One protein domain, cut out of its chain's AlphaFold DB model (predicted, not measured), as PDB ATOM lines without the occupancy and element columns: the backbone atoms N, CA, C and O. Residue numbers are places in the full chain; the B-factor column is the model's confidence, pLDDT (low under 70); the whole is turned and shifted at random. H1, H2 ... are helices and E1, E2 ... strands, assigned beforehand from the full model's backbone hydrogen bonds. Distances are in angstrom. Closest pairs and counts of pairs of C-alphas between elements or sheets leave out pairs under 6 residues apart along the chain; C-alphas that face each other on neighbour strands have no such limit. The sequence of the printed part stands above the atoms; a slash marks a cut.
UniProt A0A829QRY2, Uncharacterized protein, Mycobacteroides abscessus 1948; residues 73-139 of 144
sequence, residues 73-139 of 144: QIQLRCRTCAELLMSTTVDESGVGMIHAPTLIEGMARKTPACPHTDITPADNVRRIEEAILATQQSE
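This is residues 73 to 139 of the 144 residues of an uncharacterized protein of Mycobacteroides abscessus 1948 (UniProt A0A829QRY2). A two-stranded hairpin, E1 and E2, makes one end of a drawn-out rod, with the short helix H1 further along and the helix H2 at the other end, where its residues 124 to 139 stick out free. The printed part has 67 residues, in the order E1, E2, H1, H2, class mixed. It is only just extended, close to loose, with a radius of gyration of the C-alphas of 16.6 A and spans of 52 by 24 by 20 A.

E1, residues 73 to 77, begins with C-alpha 73 at (-28.554, 16.984, 152.522). E2 is residues 84 to 90, 16.4 A long. H1 is residues 100 to 108, and H2, residues 121 to 139, runs 27.5 A to C-alpha 139 at (-3.444, 18.185, 195.051).

E1 and E2 form an antiparallel hairpin at 155 degrees, with N 74 and O 88 at 2.8 A, within hydrogen-bond range. E2 and H1 are near each other, and H1 and H2 are apart. In H1 and H2 every O i to N i+4 pair is within hydrogen-bond range.

The C-alphas of Glu 92 and Glu 139, the two farthest apart, are 52.6 A apart. The printed part has no cut. The link from H1 to H2 is long, 12 residues. Mean pLDDT of the printed part is 72.3, and residues 105 to 119 are among those under 70.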
ATOM      1  N   GLN A  73     -28.281  16.771 151.107       81.38
ATOM      2  CA  GLN A  73     -28.554  16.984 152.522       81.38
ATOM      3  C   GLN A  73     -27.723  16.001 153.353       81.38
ATOM      4  O   GLN A  73     -27.862  14.785 153.215       81.38
ATOM      5  N   ILE A  74     -26.878  16.530 154.232       82.25
ATOM      6  CA  ILE A  74     -26.101  15.764 155.204       82.25
ATOM      7  C   ILE A  74     -26.768  15.883 156.568       82.25
ATOM      8  O   ILE A  74     -27.149  16.970 157.004       82.25
ATOM      9  N   GLN A  75     -26.909  14.748 157.247       84.94
ATOM     10  CA  GLN A  75     -27.492  14.649 158.579       84.94
ATOM     11  C   GLN A  75     -26.443  14.134 159.560       84.94
ATOM     12  O   GLN A  75     -25.925  13.030 159.405       84.94
ATOM     13  N   LEU A  76     -26.160  14.922 160.589       77.62
ATOM     14  CA  LEU A  76     -25.330  14.531 161.717       77.62
ATOM     15  C   LEU A  76     -26.245  13.962 162.803       77.62
ATOM     16  O   LEU A  76     -27.158  14.646 163.265       77.62
ATOM     17  N   ARG A  77     -26.023  12.706 163.198       79.62
ATOM     18  CA  ARG A  77     -26.865  11.998 164.173       79.62
ATOM     19  C   ARG A  77     -26.067  11.565 165.391       79.62
ATOM     20  O   ARG A  77     -24.877  11.271 165.295       79.62
ATOM     21  N   CYS A  78     -26.734  11.491 166.537       74.88
ATOM     22  CA  CYS A  78     -26.148  10.917 167.737       74.88
ATOM     23  C   CYS A  78     -25.882   9.425 167.516       74.88
ATOM     24  O   CYS A  78     -26.774   8.683 167.114       74.88
ATOM     25  N   ARG A  79     -24.670   8.963 167.828       71.69
ATOM     26  CA  ARG A  79     -24.305   7.548 167.682       71.69
ATOM     27  C   ARG A  79     -25.089   6.623 168.622       71.69
ATOM     28  O   ARG A  79     -25.316   5.473 168.272       71.69
ATOM     29  N   THR A  80     -25.481   7.113 169.796       69.12
ATOM     30  CA  THR A  80     -26.093   6.297 170.857       69.12
ATOM     31  C   THR A  80     -27.599   6.128 170.669       69.12
ATOM     32  O   THR A  80     -28.116   5.035 170.870       69.12
ATOM     33  N   CYS A  81     -28.308   7.187 170.269       71.44
ATOM     34  CA  CYS A  81     -29.772   7.180 170.150       71.44
ATOM     35  C   CYS A  81     -30.297   7.448 168.726       71.44
ATOM     36  O   CYS A  81     -31.507   7.473 168.529       71.44
ATOM     37  N   ALA A  82     -29.415   7.665 167.741       72.69
ATOM     38  CA  ALA A  82     -29.736   7.975 166.338       72.69
ATOM     39  C   ALA A  82     -30.510   9.290 166.075       72.69
ATOM     40  O   ALA A  82     -30.864   9.562 164.919       72.69
ATOM     41  N   GLU A  83     -30.716  10.118 167.106       74.50
ATOM     42  CA  GLU A  83     -31.375  11.429 167.023       74.50
ATOM     43  C   GLU A  83     -30.627  12.386 166.086       74.50
ATOM     44  O   GLU A  83     -29.391  12.393 166.054       74.50
ATOM     45  N   LEU A  84     -31.363  13.209 165.335       76.12
ATOM     46  CA  LEU A  84     -30.790  14.207 164.434       76.12
ATOM     47  C   LEU A  84     -30.238  15.389 165.242       76.12
ATOM     48  O   LEU A  84     -30.984  16.144 165.853       76.12
ATOM     49  N   LEU A  85     -28.919  15.565 165.224       73.88
ATOM     50  CA  LEU A  85     -28.234  16.657 165.918       73.88
ATOM     51  C   LEU A  85     -28.149  17.913 165.053       73.88
ATOM     52  O   LEU A  85     -28.246  19.026 165.560       73.88
ATOM     53  N   MET A  86     -27.948  17.730 163.748       78.38
ATOM     54  CA  MET A  86     -27.854  18.811 162.775       78.38
ATOM     55  C   MET A  86     -28.151  18.264 161.383       78.38
ATOM     56  O   MET A  86     -27.743  17.152 161.051       78.38
ATOM     57  N   SER A  87     -28.799  19.056 160.537       82.00
ATOM     58  CA  SER A  87     -28.805  18.816 159.096       82.00
ATOM     59  C   SER A  87     -28.275  20.043 158.379       82.00
ATOM     60  O   SER A  87     -28.723  21.148 158.670       82.00
ATOM     61  N   THR A  88     -27.363  19.848 157.435       80.81
ATOM     62  CA  THR A  88     -26.888  20.918 156.560       80.81
ATOM     63  C   THR A  88     -26.910  20.451 155.118       80.81
ATOM     64  O   THR A  88     -26.871  19.252 154.835       80.81
ATOM     65  N   THR A  89     -27.012  21.399 154.205       81.44
ATOM     66  CA  THR A  89     -26.919  21.127 152.778       81.44
ATOM     67  C   THR A  89     -25.483  21.381 152.363       81.44
ATOM     68  O   THR A  89     -24.965  22.470 152.604       81.44
ATOM     69  N   VAL A  90     -24.853  20.380 151.758       81.25
ATOM     70  CA  VAL A  90     -23.515  20.507 151.181       81.25
ATOM     71  C   VAL A  90     -23.616  20.639 149.669       81.25
ATOM     72  O   VAL A  90     -24.540  20.105 149.038       81.25
ATOM     73  N   ASP A  91     -22.677  21.385 149.104       77.56
ATOM     74  CA  ASP A  91     -22.452  21.447 147.665       77.56
ATOM     75  C   ASP A  91     -21.563  20.280 147.184       77.56
ATOM     76  O   ASP A  91     -21.183  19.398 147.958       77.56
ATOM     77  N   GLU A  92     -21.236  20.250 145.889       73.12
ATOM     78  CA  GLU A  92     -20.392  19.203 145.288       73.12
ATOM     79  C   GLU A  92     -18.951  19.195 145.823       73.12
ATOM     80  O   GLU A  92     -18.263  18.181 145.705       73.12
ATOM     81  N   SER A  93     -18.499  20.281 146.461       74.19
ATOM     82  CA  SER A  93     -17.201  20.332 147.142       74.19
ATOM     83  C   SER A  93     -17.233  19.674 148.529       74.19
ATOM     84  O   SER A  93     -16.196  19.524 149.175       74.19
ATOM     85  N   GLY A  94     -18.416  19.244 148.987       67.75
ATOM     86  CA  GLY A  94     -18.622  18.660 150.310       67.75
ATOM     87  C   GLY A  94     -18.632  19.697 151.433       67.75
ATOM     88  O   GLY A  94     -18.595  19.320 152.607       67.75
ATOM     89  N   VAL A  95     -18.693  20.990 151.101       72.00
ATOM     90  CA  VAL A  95     -18.704  22.088 152.068       72.00
ATOM     91  C   VAL A  95     -20.143  22.550 152.290       72.00
ATOM     92  O   VAL A  95     -20.924  22.724 151.356       72.00
ATOM     93  N   GLY A  96     -20.519  22.713 153.559       71.88
ATOM     94  CA  GLY A  96     -21.820  23.236 153.965       71.88
ATOM     95  C   GLY A  96     -21.640  24.422 154.899       71.88
ATOM     96  O   GLY A  96     -20.887  24.345 155.869       71.88
ATOM     97  N   MET A  97     -22.350  25.516 154.629       73.25
ATOM     98  CA  MET A  97     -22.357  26.682 155.510       73.25
ATOM     99  C   MET A  97     -23.215  26.389 156.741       73.25
ATOM    100  O   MET A  97     -24.389  26.036 156.624       73.25
ATOM    101  N   ILE A  98     -22.631  26.535 157.931       75.00
ATOM    102  CA  ILE A  98     -23.338  26.383 159.205       75.00
ATOM    103  C   ILE A  98     -23.224  27.694 159.972       75.00
ATOM    104  O   ILE A  98     -22.133  28.240 160.134       75.00
ATOM    105  N   HIS A  99     -24.351  28.188 160.479       75.94
ATOM    106  CA  HIS A  99     -24.362  29.351 161.355       75.94
ATOM    107  C   HIS A  99     -23.765  28.972 162.721       75.94
ATOM    108  O   HIS A  99     -24.428  28.359 163.563       75.94
ATOM    109  N   ALA A 100     -22.488  29.304 162.920       70.31
ATOM    110  CA  ALA A 100     -21.707  28.888 164.085       70.31
ATOM    111  C   ALA A 100     -22.346  29.249 165.444       70.31
ATOM    112  O   ALA A 100     -22.367  28.374 166.311       70.31
ATOM    113  N   PRO A 101     -22.938  30.448 165.651       72.19
ATOM    114  CA  PRO A 101     -23.584  30.780 166.923       72.19
ATOM    115  C   PRO A 101     -24.713  29.813 167.297       72.19
ATOM    116  O   PRO A 101     -24.799  29.363 168.435       72.19
ATOM    117  N   THR A 102     -25.535  29.427 166.320       68.38
ATOM    118  CA  THR A 102     -26.671  28.517 166.529       68.38
ATOM    119  C   THR A 102     -26.204  27.099 166.846       68.38
ATOM    120  O   THR A 102     -26.796  26.426 167.689       68.38
ATOM    121  N   LEU A 103     -25.120  26.647 166.208       71.38
ATOM    122  CA  LEU A 103     -24.532  25.342 166.500       71.38
ATOM    123  C   LEU A 103     -23.941  25.300 167.915       71.38
ATOM    124  O   LEU A 103     -24.205  24.359 168.663       71.38
ATOM    125  N   ILE A 104     -23.173  26.327 168.289       72.50
ATOM    126  CA  ILE A 104     -22.533  26.422 169.606       72.50
ATOM    127  C   ILE A 104     -23.590  26.498 170.706       72.50
ATOM    128  O   ILE A 104     -23.504  25.747 171.674       72.50
ATOM    129  N   GLU A 105     -24.612  27.343 170.552       68.62
ATOM    130  CA  GLU A 105     -25.701  27.442 171.527       68.62
ATOM    131  C   GLU A 105     -26.465  26.118 171.659       68.62
ATOM    132  O   GLU A 105     -26.745  25.669 172.774       68.62
ATOM    133  N   GLY A 106     -26.751  25.465 170.529       67.31
ATOM    134  CA  GLY A 106     -27.388  24.156 170.510       67.31
ATOM    135  C   GLY A 106     -26.574  23.123 171.285       67.31
ATOM    136  O   GLY A 106     -27.127  22.431 172.133       67.31
ATOM    137  N   MET A 107     -25.263  23.048 171.039       68.12
ATOM    138  CA  MET A 107     -24.350  22.095 171.680       68.12
ATOM    139  C   MET A 107     -24.047  22.412 173.150       68.12
ATOM    140  O   MET A 107     -23.874  21.488 173.940       68.12
ATOM    141  N   ALA A 108     -24.012  23.686 173.545       66.12
ATOM    142  CA  ALA A 108     -23.665  24.101 174.906       66.12
ATOM    143  C   ALA A 108     -24.698  23.661 175.958       66.12
ATOM    144  O   ALA A 108     -24.355  23.457 177.121       66.12
ATOM    145  N   ARG A 109     -25.962  23.483 175.558       63.22
ATOM    146  CA  ARG A 109     -27.057  23.066 176.453       63.22
ATOM    147  C   ARG A 109     -27.139  21.548 176.655       63.22
ATOM    148  O   ARG A 109     -27.934  21.074 177.462       63.22
ATOM    149  N   LYS A 110     -26.317  20.786 175.934       66.94
ATOM    150  CA  LYS A 110     -26.453  19.342 175.745       66.94
ATOM    151  C   LYS A 110     -25.407  18.563 176.545       66.94
ATOM    152  O   LYS A 110     -24.260  18.986 176.684       66.94
ATOM    153  N   THR A 111     -25.773  17.397 177.085       64.69
ATOM    154  CA  THR A 111     -24.789  16.562 177.797       64.69
ATOM    155  C   THR A 111     -23.752  15.946 176.832       64.69
ATOM    156  O   THR A 111     -24.135  15.467 175.767       64.69
ATOM    157  N   PRO A 112     -22.448  15.891 177.182       64.19
ATOM    158  CA  PRO A 112     -21.413  15.313 176.314       64.19
ATOM    159  C   PRO A 112     -21.596  13.817 176.034       64.19
ATOM    160  O   PRO A 112     -21.233  13.343 174.963       64.19
ATOM    161  N   ALA A 113     -22.171  13.073 176.986       64.12
ATOM    162  CA  ALA A 113     -22.453  11.645 176.831       64.12
ATOM    163  C   ALA A 113     -23.640  11.381 175.886       64.12
ATOM    164  O   ALA A 113     -23.649  10.387 175.163       64.12
ATOM    165  N   CYS A 114     -24.622  12.287 175.880       62.91
ATOM    166  CA  CYS A 114     -25.827  12.215 175.064       62.91
ATOM    167  C   CYS A 114     -26.299  13.635 174.719       62.91
ATOM    168  O   CYS A 114     -27.041  14.244 175.503       62.91
ATOM    169  N   PRO A 115     -25.922  14.188 173.550       60.00
ATOM    170  CA  PRO A 115     -26.209  15.577 173.209       60.00
ATOM    171  C   PRO A 115     -27.679  15.816 172.803       60.00
ATOM    172  O   PRO A 115     -28.015  16.552 171.886       60.00
ATOM    173  N   HIS A 116     -28.605  15.152 173.464       67.38
ATOM    174  CA  HIS A 116     -30.051  15.286 173.314       67.38
ATOM    175  C   HIS A 116     -30.743  15.326 174.678       67.38
ATOM    176  O   HIS A 116     -31.937  15.579 174.737       67.38
ATOM    177  N   THR A 117     -29.997  15.124 175.766       63.41
ATOM    178  CA  THR A 117     -30.461  15.415 177.117       63.41
ATOM    179  C   THR A 117     -29.966  16.804 177.485       63.41
ATOM    180  O   THR A 117     -28.761  17.075 177.393       63.41
ATOM    181  N   ASP A 118     -30.894  17.679 177.855       67.88
ATOM    182  CA  ASP A 118     -30.551  18.987 178.396       67.88
ATOM    183  C   ASP A 118     -29.825  18.810 179.726       67.88
ATOM    184  O   ASP A 118     -30.127  17.909 180.513       67.88
ATOM    185  N   ILE A 119     -28.847  19.674 179.978       65.94
ATOM    186  CA  ILE A 119     -28.175  19.719 181.272       65.94
ATOM    187  C   ILE A 119     -29.191  20.187 182.316       65.94
ATOM    188  O   ILE A 119     -29.640  21.335 182.292       65.94
ATOM    189  N   THR A 120     -29.544  19.306 183.250       74.31
ATOM    190  CA  THR A 120     -30.405  19.686 184.372       74.31
ATOM    191  C   THR A 120     -29.602  20.447 185.438       74.31
ATOM    192  O   THR A 120     -28.375  20.316 185.513       74.31
ATOM    193  N   PRO A 121     -30.256  21.220 186.325       72.75
ATOM    194  CA  PRO A 121     -29.574  21.835 187.463       72.75
ATOM    195  C   PRO A 121     -28.838  20.815 188.349       72.75
ATOM    196  O   PRO A 121     -27.743  21.100 188.824       72.75
ATOM    197  N   ALA A 122     -29.395  19.610 188.516       73.56
ATOM    198  CA  ALA A 122     -28.768  18.529 189.276       73.56
ATOM    199  C   ALA A 122     -27.491  17.999 188.597       73.56
ATOM    200  O   ALA A 122     -26.508  17.711 189.279       73.56
ATOM    201  N   ASP A 123     -27.461  17.937 187.262       69.12
ATOM    202  CA  ASP A 123     -26.256  17.559 186.513       69.12
ATOM    203  C   ASP A 123     -25.137  18.592 186.655       69.12
ATOM    204  O   ASP A 123     -23.965  18.222 186.719       69.12
ATOM    205  N   ASN A 124     -25.481  19.881 186.729       68.25
ATOM    206  CA  ASN A 124     -24.502  20.938 186.986       68.25
ATOM    207  C   ASN A 124     -23.897  20.822 188.384       68.25
ATOM    208  O   ASN A 124     -22.677  20.897 188.515       68.25
ATOM    209  N   VAL A 125     -24.723  20.590 189.410       78.56
ATOM    210  CA  VAL A 125     -24.248  20.369 190.786       78.56
ATOM    211  C   VAL A 125     -23.304  19.169 190.833       78.56
ATOM    212  O   VAL A 125     -22.173  19.308 191.291       78.56
ATOM    213  N   ARG A 126     -23.703  18.036 190.243       76.25
ATOM    214  CA  ARG A 126     -22.870  16.829 190.189       76.25
ATOM    215  C   ARG A 126     -21.535  17.063 189.475       76.25
ATOM    216  O   ARG A 126     -20.505  16.609 189.954       76.25
ATOM    217  N   ARG A 127     -21.520  17.798 188.357       75.50
ATOM    218  CA  ARG A 127     -20.270  18.131 187.643       75.50
ATOM    219  C   ARG A 127     -19.342  19.024 188.457       75.50
ATOM    220  O   ARG A 127     -18.128  18.855 188.383       75.50
ATOM    221  N   ILE A 128     -19.899  19.976 189.202       78.56
ATOM    222  CA  ILE A 128     -19.122  20.840 190.097       78.56
ATOM    223  C   ILE A 128     -18.515  19.995 191.222       78.56
ATOM    224  O   ILE A 128     -17.325  20.111 191.489       78.56
ATOM    225  N   GLU A 129     -19.293  19.097 191.826       81.25
ATOM    226  CA  GLU A 129     -18.818  18.174 192.864       81.25
ATOM    227  C   GLU A 129     -17.726  17.224 192.342       81.25
ATOM    228  O   GLU A 129     -16.683  17.079 192.978       81.25
ATOM    229  N   GLU A 130     -17.912  16.634 191.155       80.38
ATOM    230  CA  GLU A 130     -16.915  15.786 190.485       80.38
ATOM    231  C   GLU A 130     -15.618  16.564 190.174       80.38
ATOM    232  O   GLU A 130     -14.524  16.043 190.391       80.38
ATOM    233  N   ALA A 131     -15.714  17.824 189.730       77.62
ATOM    234  CA  ALA A 131     -14.552  18.678 189.467       77.62
ATOM    235  C   ALA A 131     -13.807  19.076 190.752       77.62
ATOM    236  O   ALA A 131     -12.574  19.077 190.778       77.62
ATOM    237  N   ILE A 132     -14.536  19.371 191.834       78.62
ATOM    238  CA  ILE A 132     -13.955  19.648 193.154       78.62
ATOM    239  C   ILE A 132     -13.199  18.414 193.662       78.62
ATOM    240  O   ILE A 132     -12.050  18.533 194.090       78.62
ATOM    241  N   LEU A 133     -13.795  17.222 193.554       77.19
ATOM    242  CA  LEU A 133     -13.164  15.960 193.954       77.19
ATOM    243  C   LEU A 133     -11.922  15.633 193.112       77.19
ATOM    244  O   LEU A 133     -10.899  15.234 193.666       77.19
ATOM    245  N   ALA A 134     -11.977  15.837 191.793       73.12
ATOM    246  CA  ALA A 134     -10.831  15.637 190.905       73.12
ATOM    247  C   ALA A 134      -9.668  16.589 191.238       73.12
ATOM    248  O   ALA A 134      -8.508  16.175 191.232       73.12
ATOM    249  N   THR A 135      -9.976  17.840 191.596       71.44
ATOM    250  CA  THR A 135      -8.971  18.839 191.999       71.44
ATOM    251  C   THR A 135      -8.296  18.434 193.314       71.44
ATOM    252  O   THR A 135      -7.070  18.387 193.393       71.44
ATOM    253  N   GLN A 136      -9.074  18.001 194.311       69.62
ATOM    254  CA  GLN A 136      -8.547  17.525 195.599       69.62
ATOM    255  C   GLN A 136      -7.680  16.261 195.469       69.62
ATOM    256  O   GLN A 136      -6.699  16.099 196.192       69.62
ATOM    257  N   GLN A 137      -8.003  15.368 194.528       62.94
ATOM    258  CA  GLN A 137      -7.181  14.189 194.234       62.94
ATOM    259  C   GLN A 137      -5.876  14.544 193.509       62.94
ATOM    260  O   GLN A 137      -4.864  13.882 193.729       62.94
ATOM    261  N   SER A 138      -5.877  15.596 192.683       59.69
ATOM    262  CA  SER A 138      -4.661  16.094 192.028       59.69
ATOM    263  C   SER A 138      -3.716  16.848 192.975       59.69
ATOM    264  O   SER A 138      -2.506  16.802 192.781       59.69
ATOM    265  N   GLU A 139      -4.240  17.473 194.036       57.12
ATOM    266  CA  GLU A 139      -3.444  18.185 195.051       57.12
ATOM    267  C   GLU A 139      -2.915  17.264 196.170       57.12
ATOM    268  O   GLU A 139      -1.908  17.572 196.804       57.12
TER     269      GLU A 139